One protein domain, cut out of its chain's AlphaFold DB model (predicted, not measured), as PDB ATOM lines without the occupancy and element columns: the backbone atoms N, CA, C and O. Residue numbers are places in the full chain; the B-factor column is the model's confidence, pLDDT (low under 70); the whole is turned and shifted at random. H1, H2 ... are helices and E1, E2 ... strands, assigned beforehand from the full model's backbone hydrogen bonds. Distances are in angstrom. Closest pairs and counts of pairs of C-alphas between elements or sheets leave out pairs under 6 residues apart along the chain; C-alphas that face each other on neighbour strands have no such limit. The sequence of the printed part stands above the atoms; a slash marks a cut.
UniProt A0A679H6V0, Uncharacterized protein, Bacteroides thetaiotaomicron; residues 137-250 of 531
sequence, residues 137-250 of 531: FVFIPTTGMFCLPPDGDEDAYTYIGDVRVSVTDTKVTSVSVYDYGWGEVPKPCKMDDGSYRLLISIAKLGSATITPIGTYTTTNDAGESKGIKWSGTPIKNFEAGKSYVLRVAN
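AT A GLANCE: This is residues 137 to 250 of the 531 residues of an uncharacterized protein of Bacteroides thetaiotaomicron (UniProt A0A679H6V0). Two twisted sheets stand partly face to face as a loose sandwich, E1, E2, E4 and E7 in one and E3, E5 and E6 in the other, their strands crossed at 49 degrees. The long hairpin of E1 and E2 reaches out at one end as an arm, where residues 151 to 156 stick out free, and the little helix H1 lies at the other end. The printed part has 114 residues, with E1, E2, E3, E4, H1, E5, E6 and E7 along the chain; the first sheet is branched and mixed, the second is antiparallel in the order E3, E5, E6. It is mostly strand, with 53 residues, under half, in named elements. The whole is loose, with a radius of gyration of the C-alphas of 17.4 A, and spans 58 by 30 by 24 A.

HOW THE PARTS SIT: The largest sheet is strongly twisted and branches at E1, residues 137 to 148, which bends by 56 degrees at residue 145. E7, residues 243 to 249, is its parallel neighbour, with N 138 and O 244 2.8 A apart. On the other side of E1 are E4, residues 196 to 200, antiparallel with N 139 and O 196 at 2.8 A, and E2, residues 164 to 168, antiparallel with N 143 and O 167 at 2.9 A. The pairing is staggered: E4 pairs with residues 137 to 139 of E1 and E2 with residues 142 to 146. Residues 189 to 190 pair antiparallel with residues 196 to 197 of E4. In the other sheet, E5, residues 213 to 219, is the inner strand. E3, residues 172 to 177, is antiparallel to it, with N 176 and O 215 at 2.8 A. E6, residues 225 to 231, forms a hairpin with E5, with N 228 and O 216 at 2.8 A. Between the sheets, the closest C-alphas of E6 and E7 are those of Trp 230 and Val 248, 7.0 A apart. H1, residues 202 to 205, is on neither sheet; it is too short for an O i to N i+4 pair, and its one O i to N i+3 pair is within hydrogen-bond range.

IN THESE COORDINATES: E1 begins at C-alpha 137, (172.860, 115.621, 276.693), and runs 32.4 A to C-alpha 148, (183.566, 87.307, 288.329). E5 is 20.6 A long, E6 20.0 A and E7 19.1 A, ending at C-alpha 249, (172.700, 104.433, 289.013).

THE WHOLE: The two C-alphas farthest apart, those of Asp 155 and Gly 183, are 57.9 A from each other. The printed part has no cut. The links E1 to E2, E3 to E4 and E6 to E7 are long. The mean pLDDT of the printed part is 85.7; residues 206 to 207 are under 70.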
ATOM      1  N   PHE A 137     173.065 116.254 275.399       90.69
ATOM      2  CA  PHE A 137     172.860 115.621 276.693       90.69
ATOM      3  C   PHE A 137     172.938 114.104 276.523       90.69
ATOM      4  O   PHE A 137     172.194 113.527 275.729       90.69
ATOM      5  N   VAL A 138     173.853 113.462 277.246       93.00
ATOM      6  CA  VAL A 138     174.119 112.021 277.168       93.00
ATOM      7  C   VAL A 138     173.694 111.379 278.478       93.00
ATOM      8  O   VAL A 138     174.341 111.533 279.511       93.00
ATOM      9  N   PHE A 139     172.602 110.638 278.432       92.31
ATOM     10  CA  PHE A 139     172.084 109.874 279.550       92.31
ATOM     11  C   PHE A 139     172.588 108.432 279.470       92.31
ATOM     12  O   PHE A 139     172.367 107.741 278.478       92.31
ATOM     13  N   ILE A 140     173.255 107.964 280.522       92.12
ATOM     14  CA  ILE A 140     173.746 106.590 280.624       92.12
ATOM     15  C   ILE A 140     173.079 105.939 281.839       92.12
ATOM     16  O   ILE A 140     173.487 106.207 282.978       92.12
ATOM     17  N   PRO A 141     172.051 105.102 281.630       89.12
ATOM     18  CA  PRO A 141     171.483 104.316 282.710       89.12
ATOM     19  C   PRO A 141     172.492 103.252 283.125       89.12
ATOM     20  O   PRO A 141     173.142 102.637 282.282       89.12
ATOM     21  N   THR A 142     172.636 103.035 284.428       86.62
ATOM     22  CA  THR A 142     173.577 102.048 284.954       86.62
ATOM     23  C   THR A 142     172.942 101.150 286.001       86.62
ATOM     24  O   THR A 142     172.125 101.591 286.813       86.62
ATOM     25  N   THR A 143     173.359  99.889 285.996       81.44
ATOM     26  CA  THR A 143     172.997  98.866 286.979       81.44
ATOM     27  C   THR A 143     174.252  98.343 287.676       81.44
ATOM     28  O   THR A 143     175.350  98.386 287.119       81.44
ATOM     29  N   GLY A 144     174.105  97.895 288.922       80.38
ATOM     30  CA  GLY A 144     175.203  97.358 289.723       80.38
ATOM     31  C   GLY A 144     175.335  95.843 289.566       80.38
ATOM     32  O   GLY A 144     174.467  95.110 290.044       80.38
ATOM     33  N   MET A 145     176.436  95.367 288.987       80.81
ATOM     34  CA  MET A 145     176.722  93.935 288.816       80.81
ATOM     35  C   MET A 145     177.900  93.489 289.678       80.81
ATOM     36  O   MET A 145     178.871  94.228 289.818       80.81
ATOM     37  N   PHE A 146     177.828  92.281 290.236       83.12
ATOM     38  CA  PHE A 146     179.010  91.622 290.795       83.12
ATOM     39  C   PHE A 146     179.969  91.255 289.669       83.12
ATOM     40  O   PHE A 146     179.512  90.907 288.583       83.12
ATOM     41  N   CYS A 147     181.269  91.300 289.928       87.62
ATOM     42  CA  CYS A 147     182.263  90.818 288.978       87.62
ATOM     43  C   CYS A 147     182.643  89.373 289.295       87.62
ATOM     44  O   CYS A 147     182.786  89.009 290.457       87.62
ATOM     45  N   LEU A 148     182.870  88.583 288.253       90.56
ATOM     46  CA  LEU A 148     183.566  87.307 288.329       90.56
ATOM     47  C   LEU A 148     184.725  87.302 287.323       90.56
ATOM     48  O   LEU A 148     184.621  87.952 286.274       90.56
ATOM     49  N   PRO A 149     185.818  86.574 287.615       92.31
ATOM     50  CA  PRO A 149     186.824  86.258 286.609       92.31
ATOM     51  C   PRO A 149     186.172  85.571 285.399       92.31
ATOM     52  O   PRO A 149     185.164  84.872 285.579       92.31
ATOM     53  N   PRO A 150     186.698  85.771 284.177       92.75
ATOM     54  CA  PRO A 150     186.319  84.967 283.020       92.75
ATOM     55  C   PRO A 150     186.453  83.468 283.303       92.75
ATOM     56  O   PRO A 150     187.216  83.065 284.177       92.75
ATOM     57  N   ASP A 151     185.718  82.656 282.549       91.06
ATOM     58  CA  ASP A 151     185.798  81.201 282.682       91.06
ATOM     59  C   ASP A 151     187.228  80.720 282.381       91.06
ATOM     60  O   ASP A 151     187.782  81.039 281.325       91.06
ATOM     61  N   GLY A 152     187.816  79.960 283.307       88.38
ATOM     62  CA  GLY A 152     189.196  79.473 283.250       88.38
ATOM     63  C   GLY A 152     190.206  80.304 284.049       88.38
ATOM     64  O   GLY A 152     191.325  79.835 284.250       88.38
ATOM     65  N   ASP A 153     189.822  81.488 284.535       89.50
ATOM     66  CA  ASP A 153     190.687  82.377 285.327       89.50
ATOM     67  C   ASP A 153     190.370  82.321 286.839       89.50
ATOM     68  O   ASP A 153     190.988  83.036 287.628       89.50
ATOM     69  N   GLU A 154     189.417  81.485 287.274       88.56
ATOM     70  CA  GLU A 154     188.948  81.441 288.669       88.56
ATOM     71  C   GLU A 154     190.019  81.023 289.687       88.56
ATOM     72  O   GLU A 154     189.949  81.432 290.846       88.56
ATOM     73  N   ASP A 155     191.013  80.247 289.254       85.69
ATOM     74  CA  ASP A 155     192.136  79.821 290.096       85.69
ATOM     75  C   ASP A 155     193.261  80.875 290.159       85.69
ATOM     76  O   ASP A 155     194.143  80.792 291.016       85.69
ATOM     77  N   ALA A 156     193.259  81.865 289.258       88.19
ATOM     78  CA  ALA A 156     194.285  82.907 289.200       88.19
ATOM     79  C   ALA A 156     193.963  84.069 290.150       88.19
ATOM     80  O   ALA A 156     194.820  84.526 290.907       88.19
ATOM     81  N   TYR A 157     192.714  84.538 290.139       92.25
ATOM     82  CA  TYR A 157     192.258  85.634 290.990       92.25
ATOM     83  C   TYR A 157     190.745  85.587 291.192       92.25
ATOM     84  O   TYR A 157     190.013  84.950 290.444       92.25
ATOM     85  N   THR A 158     190.247  86.341 292.169       93.38
ATOM     86  CA  THR A 158     188.808  86.578 292.344       93.38
ATOM     87  C   THR A 158     188.511  88.068 292.450       93.38
ATOM     88  O   THR A 158     189.404  88.883 292.679       93.38
ATOM     89  N   TYR A 159     187.251  88.456 292.264       91.62
ATOM     90  CA  TYR A 159     186.806  89.807 292.598       91.62
ATOM     91  C   TYR A 159     186.239  89.846 294.009       91.62
ATOM     92  O   TYR A 159     185.637  88.881 294.479       91.62
ATOM     93  N   ILE A 160     186.369  90.998 294.661       87.56
ATOM     94  CA  ILE A 160     185.737  91.238 295.957       87.56
ATOM     95  C   ILE A 160     184.204  91.052 295.864       87.56
ATOM     96  O   ILE A 160     183.516  91.732 295.101       87.56
ATOM     97  N   GLY A 161     183.677  90.102 296.642       76.94
ATOM     98  CA  GLY A 161     182.331  89.547 296.446       76.94
ATOM     99  C   GLY A 161     181.165  90.502 296.717       76.94
ATOM    100  O   GLY A 161     180.137  90.393 296.059       76.94
ATOM    101  N   ASP A 162     181.319  91.469 297.622       74.94
ATOM    102  CA  ASP A 162     180.224  92.374 298.018       74.94
ATOM    103  C   ASP A 162     180.178  93.680 297.209       74.94
ATOM    104  O   ASP A 162     179.298  94.525 297.404       74.94
ATOM    105  N   VAL A 163     181.116  93.868 296.279       77.31
ATOM    106  CA  VAL A 163     181.214  95.097 295.495       77.31
ATOM    107  C   VAL A 163     180.527  94.927 294.153       77.31
ATOM    108  O   VAL A 163     180.717  93.949 293.431       77.31
ATOM    109  N   ARG A 164     179.757  95.951 293.782       79.12
ATOM    110  CA  ARG A 164     179.117  96.036 292.474       79.12
ATOM    111  C   ARG A 164     179.789  97.089 291.609       79.12
ATOM    112  O   ARG A 164     179.955  98.239 292.022       79.12
ATOM    113  N   VAL A 165     180.124  96.714 290.382       81.00
ATOM    114  CA  VAL A 165     180.524  97.655 289.335       81.00
ATOM    115  C   VAL A 165     179.288  98.253 288.687       81.00
ATOM    116  O   VAL A 165     178.299  97.564 288.440       81.00
ATOM    117  N   SER A 166     179.340  99.553 288.410       81.50
ATOM    118  CA  SER A 166     178.309 100.207 287.608       81.50
ATOM    119  C   SER A 166     178.565  99.913 286.136       81.50
ATOM    120  O   SER A 166     179.566 100.370 285.585       81.50
ATOM    121  N   VAL A 167     177.654  99.188 285.497       82.00
ATOM    122  CA  VAL A 167     177.672  98.939 284.050       82.00
ATOM    123  C   VAL A 167     176.462  99.572 283.388       82.00
ATOM    124  O   VAL A 167     175.454  99.804 284.053       82.00
ATOM    125  N   THR A 168     176.549  99.854 282.088       87.31
ATOM    126  CA  THR A 168     175.406 100.352 281.315       87.31
ATOM    127  C   THR A 168     174.255  99.347 281.358       87.31
ATOM    128  O   THR A 168     174.447  98.163 281.084       87.31
ATOM    129  N   ASP A 169     173.055  99.817 281.695       85.50
ATOM    130  CA  ASP A 169     171.841  99.005 281.664       85.50
ATOM    131  C   ASP A 169     171.288  98.953 280.231       85.50
ATOM    132  O   ASP A 169     170.650  99.888 279.746       85.50
ATOM    133  N   THR A 170     171.546  97.847 279.535       83.88
ATOM    134  CA  THR A 170     171.106  97.633 278.148       83.88
ATOM    135  C   THR A 170     169.626  97.257 278.032       83.88
ATOM    136  O   THR A 170     169.062  97.323 276.934       83.88
ATOM    137  N   LYS A 171     168.974  96.912 279.155       84.50
ATOM    138  CA  LYS A 171     167.552  96.541 279.233       84.50
ATOM    139  C   LYS A 171     166.634  97.759 279.335       84.50
ATOM    140  O   LYS A 171     165.413  97.609 279.340       84.50
ATOM    141  N   VAL A 172     167.189  98.973 279.368       88.62
ATOM    142  CA  VAL A 172     166.388 100.194 279.257       88.62
ATOM    143  C   VAL A 172     165.665 100.219 277.910       88.62
ATOM    144  O   VAL A 172     166.247 100.008 276.838       88.62
ATOM    145  N   THR A 173     164.359 100.461 277.981       88.12
ATOM    146  CA  THR A 173     163.452 100.490 276.828       88.12
ATOM    147  C   THR A 173     163.044 101.907 276.461       88.12
ATOM    148  O   THR A 173     162.778 102.183 275.295       88.12
ATOM    149  N   SER A 174     163.032 102.830 277.423       89.00
ATOM    150  CA  SER A 174     162.683 104.230 277.182       89.00
ATOM    151  C   SER A 174     163.299 105.160 278.218       89.00
ATOM    152  O   SER A 174     163.498 104.782 279.373       89.00
ATOM    153  N   VAL A 175     163.569 106.393 277.792       91.88
ATOM    154  CA  VAL A 175     164.014 107.508 278.632       91.88
ATOM    155  C   VAL A 175     163.167 108.721 278.271       91.88
ATOM    156  O   VAL A 175     162.902 108.973 277.097       91.88
ATOM    157  N   SER A 176     162.756 109.480 279.279       89.75
ATOM    158  CA  SER A 176     162.111 110.778 279.115       89.75
ATOM    159  C   SER A 176     162.791 111.805 280.003       89.75
ATOM    160  O   SER A 176     163.204 111.492 281.123       89.75
ATOM    161  N   VAL A 177     162.920 113.025 279.495       88.00
ATOM    162  CA  VAL A 177     163.432 114.176 280.245       88.00
ATOM    163  C   VAL A 177     162.249 115.067 280.615       88.00
ATOM    164  O   VAL A 177     161.259 115.114 279.893       88.00
ATOM    165  N   TYR A 178     162.308 115.736 281.758       85.00
ATOM    166  CA  TYR A 178     161.277 116.665 282.203       85.00
ATOM    167  C   TYR A 178     161.093 117.805 281.192       85.00
ATOM    168  O   TYR A 178     162.049 118.248 280.555       85.00
ATOM    169  N   ASP A 179     159.855 118.275 281.055       77.88
ATOM    170  CA  ASP A 179     159.519 119.411 280.203       77.88
ATOM    171  C   ASP A 179     159.800 120.730 280.944       77.88
ATOM    172  O   ASP A 179     159.128 121.063 281.918       77.88
ATOM    173  N   TYR A 180     160.781 121.504 280.474       74.50
ATOM    174  CA  TYR A 180     161.122 122.824 281.028       74.50
ATOM    175  C   TYR A 180     160.310 123.962 280.385       74.50
ATOM    176  O   TYR A 180     160.809 125.078 280.245       74.50
ATOM    177  N   GLY A 181     159.066 123.690 279.978       71.50
ATOM    178  CA  GLY A 181     158.214 124.640 279.256       71.50
ATOM    179  C   GLY A 181     158.488 124.674 277.750       71.50
ATOM    180  O   GLY A 181     158.232 125.679 277.091       71.50
ATOM    181  N   TRP A 182     159.027 123.588 277.205       74.31
ATOM    182  CA  TRP A 182     159.298 123.383 275.784       74.31
ATOM    183  C   TRP A 182     158.066 122.900 275.008       74.31
ATOM    184  O   TRP A 182     158.080 122.913 273.778       74.31
ATOM    185  N   GLY A 183     156.992 122.534 275.712       75.62
ATOM    186  CA  GLY A 183     155.672 122.254 275.143       75.62
ATOM    187  C   GLY A 183     155.401 120.774 274.879       75.62
ATOM    188  O   GLY A 183     154.246 120.400 274.704       75.62
ATOM    189  N   GLU A 184     156.437 119.932 274.898       82.38
ATOM    190  CA  GLU A 184     156.337 118.471 274.888       82.38
ATOM    191  C   GLU A 184     157.478 117.857 275.712       82.38
ATOM    192  O   GLU A 184     158.512 118.483 275.945       82.38
ATOM    193  N   VAL A 185     157.310 116.599 276.124       86.81
ATOM    194  CA  VAL A 185     158.319 115.838 276.876       86.81
ATOM    195  C   VAL A 185     159.429 115.361 275.928       86.81
ATOM    196  O   VAL A 185     159.141 114.562 275.029       86.81
ATOM    197  N   PRO A 186     160.697 115.772 276.122       89.25
ATOM    198  CA  PRO A 186     161.796 115.315 275.283       89.25
ATOM    199  C   PRO A 186     162.058 113.818 275.414       89.25
ATOM    200  O   PRO A 186     162.102 113.268 276.522       89.25
ATOM    201  N   LYS A 187     162.307 113.171 274.273       92.38
ATOM    202  CA  LYS A 187     162.628 111.745 274.181       92.38
ATOM    203  C   LYS A 187     163.970 111.565 273.472       92.38
ATOM    204  O   LYS A 187     164.046 111.775 272.261       92.38
ATOM    205  N   PRO A 188     165.033 111.207 274.206       94.06
ATOM    206  CA  PRO A 188     166.349 110.979 273.626       94.06
ATOM    207  C   PRO A 188     166.375 109.804 272.637       94.06
ATOM    208  O   PRO A 188     165.581 108.867 272.736       94.06
ATOM    209  N   CYS A 189     167.352 109.822 271.735       94.44
ATOM    210  CA  CYS A 189     167.663 108.723 270.829       94.44
ATOM    211  C   CYS A 189     168.484 107.642 271.548       94.44
ATOM    212  O   CYS A 189     169.483 107.969 272.191       94.44
ATOM    213  N   LYS A 190     168.076 106.370 271.447       93.56
ATOM    214  CA  LYS A 190     168.856 105.230 271.953       93.56
ATOM    215  C   LYS A 190     170.023 104.952 271.005       93.56
ATOM    216  O   LYS A 190     169.808 104.825 269.806       93.56
ATOM    217  N   MET A 191     171.221 104.824 271.561       91.94
ATOM    218  CA  MET A 191     172.447 104.505 270.835       91.94
ATOM    219  C   MET A 191     172.850 103.043 271.050       91.94
ATOM    220  O   MET A 191     172.442 102.411 272.028       91.94
ATOM    221  N   ASP A 192     173.693 102.526 270.155       89.69
ATOM    222  CA  ASP A 192     174.174 101.137 270.196       89.69
ATOM    223  C   ASP A 192     175.011 100.832 271.450       89.69
ATOM    224  O   ASP A 192     174.990  99.716 271.963       89.69
ATOM    225  N   ASP A 193     175.685 101.845 272.006       88.12
ATOM    226  CA  ASP A 193     176.442 101.761 273.264       88.12
ATOM    227  C   ASP A 193     175.544 101.700 274.525       88.12
ATOM    228  O   ASP A 193     176.043 101.691 275.656       88.12
ATOM    229  N   GLY A 194     174.217 101.683 274.350       89.56
ATOM    230  CA  GLY A 194     173.217 101.687 275.419       89.56
ATOM    231  C   GLY A 194     172.968 103.060 276.051       89.56
ATOM    232  O   GLY A 194     172.117 103.179 276.936       89.56
ATOM    233  N   SER A 195     173.678 104.106 275.614       93.25
ATOM    234  CA  SER A 195     173.397 105.483 276.013       93.25
ATOM    235  C   SER A 195     172.171 106.041 275.289       93.25
ATOM    236  O   SER A 195     171.711 105.535 274.265       93.25
ATOM    237  N   TYR A 196     171.636 107.120 275.843       94.12
ATOM    238  CA  TYR A 196     170.514 107.867 275.305       94.12
ATOM    239  C   TYR A 196     170.956 109.306 275.090       94.12
ATOM    240  O   TYR A 196     171.348 109.979 276.043       94.12
ATOM    241  N   ARG A 197     170.920 109.788 273.851       94.31
ATOM    242  CA  ARG A 197     171.445 111.111 273.497       94.31
ATOM    243  C   ARG A 197     170.330 112.034 273.035       94.31
ATOM    244  O   ARG A 197     169.461 111.639 272.264       94.31
ATOM    245  N   LEU A 198     170.359 113.267 273.520       93.00
ATOM    246  CA  LEU A 198     169.405 114.314 273.175       93.00
ATOM    247  C   LEU A 198     170.176 115.550 272.719       93.00
ATOM    248  O   LEU A 198     170.947 116.116 273.493       93.00
ATOM    249  N   LEU A 199     169.964 115.969 271.474       93.75
ATOM    250  CA  LEU A 199     170.483 117.237 270.970       93.75
ATOM    251  C   LEU A 199     169.664 118.391 271.544       93.75
ATOM    252  O   LEU A 199     168.432 118.359 271.511       93.75
ATOM    253  N   ILE A 200     170.348 119.410 272.049       89.62
ATOM    254  CA  ILE A 200     169.750 120.598 272.654       89.62
ATOM    255  C   ILE A 200     170.174 121.817 271.836       89.62
ATOM    256  O   ILE A 200     171.364 122.116 271.713       89.62
ATOM    257  N   SER A 201     169.186 122.546 271.308       88.62
ATOM    258  CA  SER A 201     169.429 123.823 270.632       88.62
ATOM    259  C   SER A 201     169.800 124.891 271.655       88.62
ATOM    260  O   SER A 201     168.951 125.365 272.416       88.62
ATOM    261  N   ILE A 202     171.063 125.309 271.633       84.62
ATOM    262  CA  ILE A 202     171.549 126.412 272.468       84.62
ATOM    263  C   ILE A 202     170.888 127.745 272.090       84.62
ATOM    264  O   ILE A 202     170.595 128.555 272.966       84.62
ATOM    265  N   ALA A 203     170.557 127.931 270.806       79.81
ATOM    266  CA  ALA A 203     169.888 129.125 270.297       79.81
ATOM    267  C   ALA A 203     168.487 129.308 270.905       79.81
ATOM    268  O   ALA A 203     168.067 130.434 271.156       79.81
ATOM    269  N   LYS A 204     167.775 128.206 271.187       76.56
ATOM    270  CA  LYS A 204     166.479 128.241 271.882       76.56
ATOM    271  C   LYS A 204     166.605 128.317 273.399       76.56
ATOM    272  O   LYS A 204     165.728 128.879 274.047       76.56
ATOM    273  N   LEU A 205     167.646 127.710 273.962       75.12
ATOM    274  CA  LEU A 205     167.810 127.610 275.408       75.12
ATOM    275  C   LEU A 205     168.306 128.920 276.046       75.12
ATOM    276  O   LEU A 205     167.921 129.242 277.171       75.12
ATOM    277  N   GLY A 206     169.161 129.670 275.345       69.94
ATOM    278  CA  GLY A 206     169.813 130.858 275.894       69.94
ATOM    279  C   GLY A 206     170.651 130.544 277.143       69.94
ATOM    280  O   GLY A 206     171.198 129.453 277.290       69.94
ATOM    281  N   SER A 207     170.734 131.494 278.079       67.94
ATOM    282  CA  SER A 207     171.503 131.369 279.330       67.94
ATOM    283  C   SER A 207     170.753 130.637 280.458       67.94
ATOM    284  O   SER A 207     170.997 130.891 281.641       67.94
ATOM    285  N   ALA A 208     169.787 129.774 280.127       71.44
ATOM    286  CA  ALA A 208     168.990 129.075 281.127       71.44
ATOM    287  C   ALA A 208     169.821 128.029 281.888       71.44
ATOM    288  O   ALA A 208     170.688 127.351 281.336       71.44
ATOM    289  N   THR A 209     169.528 127.874 283.180       79.12
ATOM    290  CA  THR A 209     170.034 126.754 283.981       79.12
ATOM    291  C   THR A 209     169.035 125.608 283.891       79.12
ATOM    292  O   THR A 209     167.882 125.783 284.284       79.12
ATOM    293  N   ILE A 210     169.462 124.441 283.405       79.94
ATOM    294  CA  ILE A 210     168.620 123.239 283.374       79.94
ATOM    295  C   ILE A 210     169.055 122.306 284.496       79.94
ATOM    296  O   ILE A 210     170.215 121.908 284.566       79.94
ATOM    297  N   THR A 211     168.116 121.894 285.340       85.75
ATOM    298  CA  THR A 211     168.330 120.792 286.286       85.75
ATOM    299  C   THR A 211     167.826 119.510 285.655       85.75
ATOM    300  O   THR A 211     166.620 119.311 285.736       85.75
ATOM    301  N   PRO A 212     168.664 118.656 285.037       85.19
ATOM    302  CA  PRO A 212     168.203 117.491 284.287       85.19
ATOM    303  C   PRO A 212     167.429 116.542 285.209       85.19
ATOM    304  O   PRO A 212     167.976 116.011 286.172       85.19
ATOM    305  N   ILE A 213     166.147 116.349 284.923       88.62
ATOM    306  CA  ILE A 213     165.218 115.498 285.673       88.62
ATOM    307  C   ILE A 213     164.479 114.639 284.657       88.62
ATOM    308  O   ILE A 213     164.272 115.072 283.528       88.62
ATOM    309  N   GLY A 214     164.051 113.443 285.039       91.06
ATOM    310  CA  GLY A 214     163.234 112.628 284.155       91.06
ATOM    311  C   GLY A 214     162.903 111.259 284.715       91.06
ATOM    312  O   GLY A 214     163.008 111.001 285.921       91.06
ATOM    313  N   THR A 215     162.491 110.376 283.813       90.94
ATOM    314  CA  THR A 215     162.250 108.964 284.111       90.94
ATOM    315  C   THR A 215     162.857 108.063 283.045       90.94
ATOM    316  O   THR A 215     163.094 108.486 281.915       90.94
ATOM    317  N   TYR A 216     163.133 106.814 283.395       91.19
ATOM    318  CA  TYR A 216     163.384 105.758 282.418       91.19
ATOM    319  C   TYR A 216     162.695 104.466 282.841       91.19
ATOM    320  O   TYR A 216     162.374 104.283 284.019       91.19
ATOM    321  N   THR A 217     162.470 103.575 281.882       89.62
ATOM    322  CA  THR A 217     161.909 102.243 282.121       89.62
ATOM    323  C   THR A 217     162.920 101.179 281.724       89.62
ATOM    324  O   THR A 217     163.504 101.249 280.645       89.62
ATOM    325  N   THR A 218     163.114 100.199 282.600       87.44
ATOM    326  CA  THR A 218     164.001  99.042 282.403       87.44
ATOM    327  C   THR A 218     163.253  97.750 282.730       87.44
ATOM    328  O   THR A 218     162.271  97.789 283.478       87.44
ATOM    329  N   THR A 219     163.682  96.624 282.160       83.75
ATOM    330  CA  THR A 219     163.070  95.301 282.358       83.75
ATOM    331  C   THR A 219     164.038  94.305 282.998       83.75
ATOM    332  O   THR A 219     165.237  94.346 282.727       83.75
ATOM    333  N   ASN A 220     163.544  93.385 283.841       76.81
ATOM    334  CA  ASN A 220     164.327  92.193 284.213       76.81
ATOM    335  C   ASN A 220     164.228  91.093 283.151       76.81
ATOM    336  O   ASN A 220     163.465  91.176 282.189       76.81
ATOM    337  N   ASP A 221     164.982  90.019 283.377       73.56
ATOM    338  CA  ASP A 221     164.954  88.810 282.555       73.56
ATOM    339  C   ASP A 221     163.605  88.070 282.592       73.56
ATOM    340  O   ASP A 221     163.310  87.309 281.677       73.56
ATOM    341  N   ALA A 222     162.754  88.335 283.593       78.50
ATOM    342  CA  ALA A 222     161.374  87.850 283.641       78.50
ATOM    343  C   ALA A 222     160.390  88.726 282.831       78.50
ATOM    344  O   ALA A 222     159.208  88.400 282.736       78.50
ATOM    345  N   GLY A 223     160.859  89.828 282.232       78.12
ATOM    346  CA  GLY A 223     160.052  90.755 281.434       78.12
ATOM    347  C   GLY A 223     159.281  91.805 282.244       78.12
ATOM    348  O   GLY A 223     158.536  92.598 281.668       78.12
ATOM    349  N   GLU A 224     159.459  91.862 283.562       82.25
ATOM    350  CA  GLU A 224     158.810  92.850 284.423       82.25
ATOM    351  C   GLU A 224     159.450  94.226 284.233       82.25
ATOM    352  O   GLU A 224     160.669  94.382 284.322       82.25
ATOM    353  N   SER A 225     158.621  95.242 283.986       85.00
ATOM    354  CA  SER A 225     159.065  96.621 283.767       85.00
ATOM    355  C   SER A 225     159.065  97.433 285.058       85.00
ATOM    356  O   SER A 225     158.099  97.412 285.820       85.00
ATOM    357  N   LYS A 226     160.108  98.240 285.262       83.94
ATOM    358  CA  LYS A 226     160.212  99.182 286.379       83.94
ATOM    359  C   LYS A 226     160.518 100.591 285.884       83.94
ATOM    360  O   LYS A 226     161.470 100.800 285.138       83.94
ATOM    361  N   GLY A 227     159.725 101.560 286.339       87.25
ATOM    362  CA  GLY A 227     159.979 102.986 286.129       87.25
ATOM    363  C   GLY A 227     160.890 103.560 287.213       87.25
ATOM    364  O   GLY A 227     160.653 103.350 288.402       87.25
ATOM    365  N   ILE A 228     161.919 104.301 286.813       86.75
ATOM    366  CA  ILE A 228     162.895 104.918 287.714       86.75
ATOM    367  C   ILE A 228     162.912 106.418 287.462       86.75
ATOM    368  O   ILE A 228     163.056 106.862 286.326       86.75
ATOM    369  N   LYS A 229     162.765 107.196 288.536       89.56
ATOM    370  CA  LYS A 229     162.918 108.653 288.510       89.56
ATOM    371  C   LYS A 229     164.374 109.015 288.753       89.56
ATOM    372  O   LYS A 229     165.048 108.361 289.547       89.56
ATOM    373  N   TRP A 230     164.832 110.075 288.109       88.31
ATOM    374  CA  TRP A 230     166.198 110.550 288.256       88.31
ATOM    375  C   TRP A 230     166.269 112.068 288.210       88.31
ATOM    376  O   TRP A 230     165.417 112.737 287.626       88.31
ATOM    377  N   SER A 231     167.309 112.594 288.842       87.06
ATOM    378  CA  SER A 231     167.691 113.996 288.796       87.06
ATOM    379  C   SER A 231     169.213 114.096 288.801       87.06
ATOM    380  O   SER A 231     169.906 113.257 289.379       87.06
ATOM    381  N   GLY A 232     169.735 115.105 288.119       84.69
ATOM    382  CA  GLY A 232     171.144 115.460 288.129       84.69
ATOM    383  C   GLY A 232     171.373 116.848 288.714       84.69
ATOM    384  O   GLY A 232     170.441 117.569 289.076       84.69
ATOM    385  N   THR A 233     172.644 117.218 288.793       85.62
ATOM    386  CA  THR A 233     173.067 118.552 289.220       85.62
ATOM    387  C   THR A 233     172.671 119.596 288.168       85.62
ATOM    388  O   THR A 233     172.789 119.307 286.976       85.62
ATOM    389  N   PRO A 234     172.230 120.804 288.572       86.19
ATOM    390  CA  PRO A 234     171.945 121.890 287.642       86.19
ATOM    391  C   PRO A 234     173.133 122.210 286.733       86.19
ATOM    392  O   PRO A 234     174.255 122.404 287.201       86.19
ATOM    393  N   ILE A 235     172.864 122.299 285.434       82.19
ATOM    394  CA  ILE A 235     173.830 122.646 284.396       82.19
ATOM    395  C   ILE A 235     173.546 124.080 283.961       82.19
ATOM    396  O   ILE A 235     172.421 124.417 283.586       82.19
ATOM    397  N   LYS A 236     174.576 124.924 284.019       80.38
ATOM    398  CA  LYS A 236     174.540 126.302 283.521       80.38
ATOM    399  C   LYS A 236     175.223 126.359 282.162       80.38
ATOM    400  O   LYS A 236     176.227 125.680 281.983       80.38
ATOM    401  N   ASN A 237     174.710 127.208 281.270       79.38
ATOM    402  CA  ASN A 237     175.333 127.557 279.991       79.38
ATOM    403  C   ASN A 237     175.660 126.326 279.130       79.38
ATOM    404  O   ASN A 237     176.812 125.914 279.022       79.38
ATOM    405  N   PHE A 238     174.639 125.724 278.516       83.81
ATOM    406  CA  PHE A 238     174.902 124.742 277.465       83.81
ATOM    407  C   PHE A 238     175.650 125.409 276.305       83.81
ATOM    408  O   PHE A 238     175.261 126.484 275.852       83.81
ATOM    409  N   GLU A 239     176.697 124.753 275.818       88.94
ATOM    410  CA  GLU A 239     177.548 125.237 274.732       88.94
ATOM    411  C   GLU A 239     177.480 124.296 273.524       88.94
ATOM    412  O   GLU A 239     177.431 123.070 273.671       88.94
ATOM    413  N   ALA A 240     177.503 124.869 272.318       90.88
ATOM    414  CA  ALA A 240     177.597 124.099 271.082       90.88
ATOM    415  C   ALA A 240     178.886 123.268 271.061       90.88
ATOM    416  O   ALA A 240     179.940 123.704 271.530       90.88
ATOM    417  N   GLY A 241     178.795 122.049 270.534       91.62
ATOM    418  CA  GLY A 241     179.934 121.139 270.449       91.62
ATOM    419  C   GLY A 241     180.364 120.525 271.780       91.62
ATOM    420  O   GLY A 241     181.381 119.833 271.826       91.62
ATOM    421  N   LYS A 242     179.612 120.738 272.867       92.38
ATOM    422  CA  LYS A 242     179.866 120.105 274.168       92.38
ATOM    423  C   LYS A 242     178.874 118.984 274.461       92.38
ATOM    424  O   LYS A 242     177.688 119.060 274.135       92.38
ATOM    425  N   SER A 243     179.374 117.958 275.147       93.00
ATOM    426  CA  SER A 243     178.577 116.855 275.681       93.00
ATOM    427  C   SER A 243     178.445 116.940 277.197       93.00
ATOM    428  O   SER A 243     179.446 117.069 277.903       93.00
ATOM    429  N   TYR A 244     177.227 116.769 277.698       90.38
ATOM    430  CA  TYR A 244     176.901 116.770 279.119       90.38
ATOM    431  C   TYR A 244     176.431 115.374 279.517       90.38
ATOM    432  O   TYR A 244     175.336 114.954 279.147       90.38
ATOM    433  N   VAL A 245     177.278 114.637 280.237       91.38
ATOM    434  CA  VAL A 245     177.053 113.217 280.539       91.38
ATOM    435  C   VAL A 245     176.445 113.047 281.929       91.38
ATOM    436  O   VAL A 245     177.063 113.402 282.931       91.38
ATOM    437  N   LEU A 246     175.264 112.432 282.001       89.12
ATOM    438  CA  LEU A 246     174.624 112.015 283.244       89.12
ATOM    439  C   LEU A 246     174.613 110.488 283.344       89.12
ATOM    440  O   LEU A 246     173.954 109.804 282.564       89.12
ATOM    441  N   ARG A 247     175.307 109.953 284.352       88.19
ATOM    442  CA  ARG A 247     175.242 108.531 284.718       88.19
ATOM    443  C   ARG A 247     174.249 108.347 285.855       88.19
ATOM    444  O   ARG A 247     174.459 108.893 286.938       88.19
ATOM    445  N   VAL A 248     173.193 107.574 285.619       84.81
ATOM    446  CA  VAL A 248     172.148 107.327 286.619       84.81
ATOM    447  C   VAL A 248     172.237 105.894 287.107       84.81
ATOM    448  O   VAL A 248     171.948 104.955 286.368       84.81
ATOM    449  N   ALA A 249     172.649 105.731 288.360       77.25
ATOM    450  CA  ALA A 249     172.700 104.433 289.013       77.25
ATOM    451  C   ALA A 249     171.312 104.041 289.521       77.25
ATOM    452  O   ALA A 249     170.702 104.756 290.317       77.25
ATOM    453  N   ASN A 250     170.826 102.880 289.094       73.25
ATOM    454  CA  ASN A 250     169.711 102.228 289.759       73.25
ATOM    455  C   ASN A 250     170.210 101.632 291.085       73.25
ATOM    456  O   ASN A 250     170.836 100.575 291.102       73.25
TER     457      ASN A 250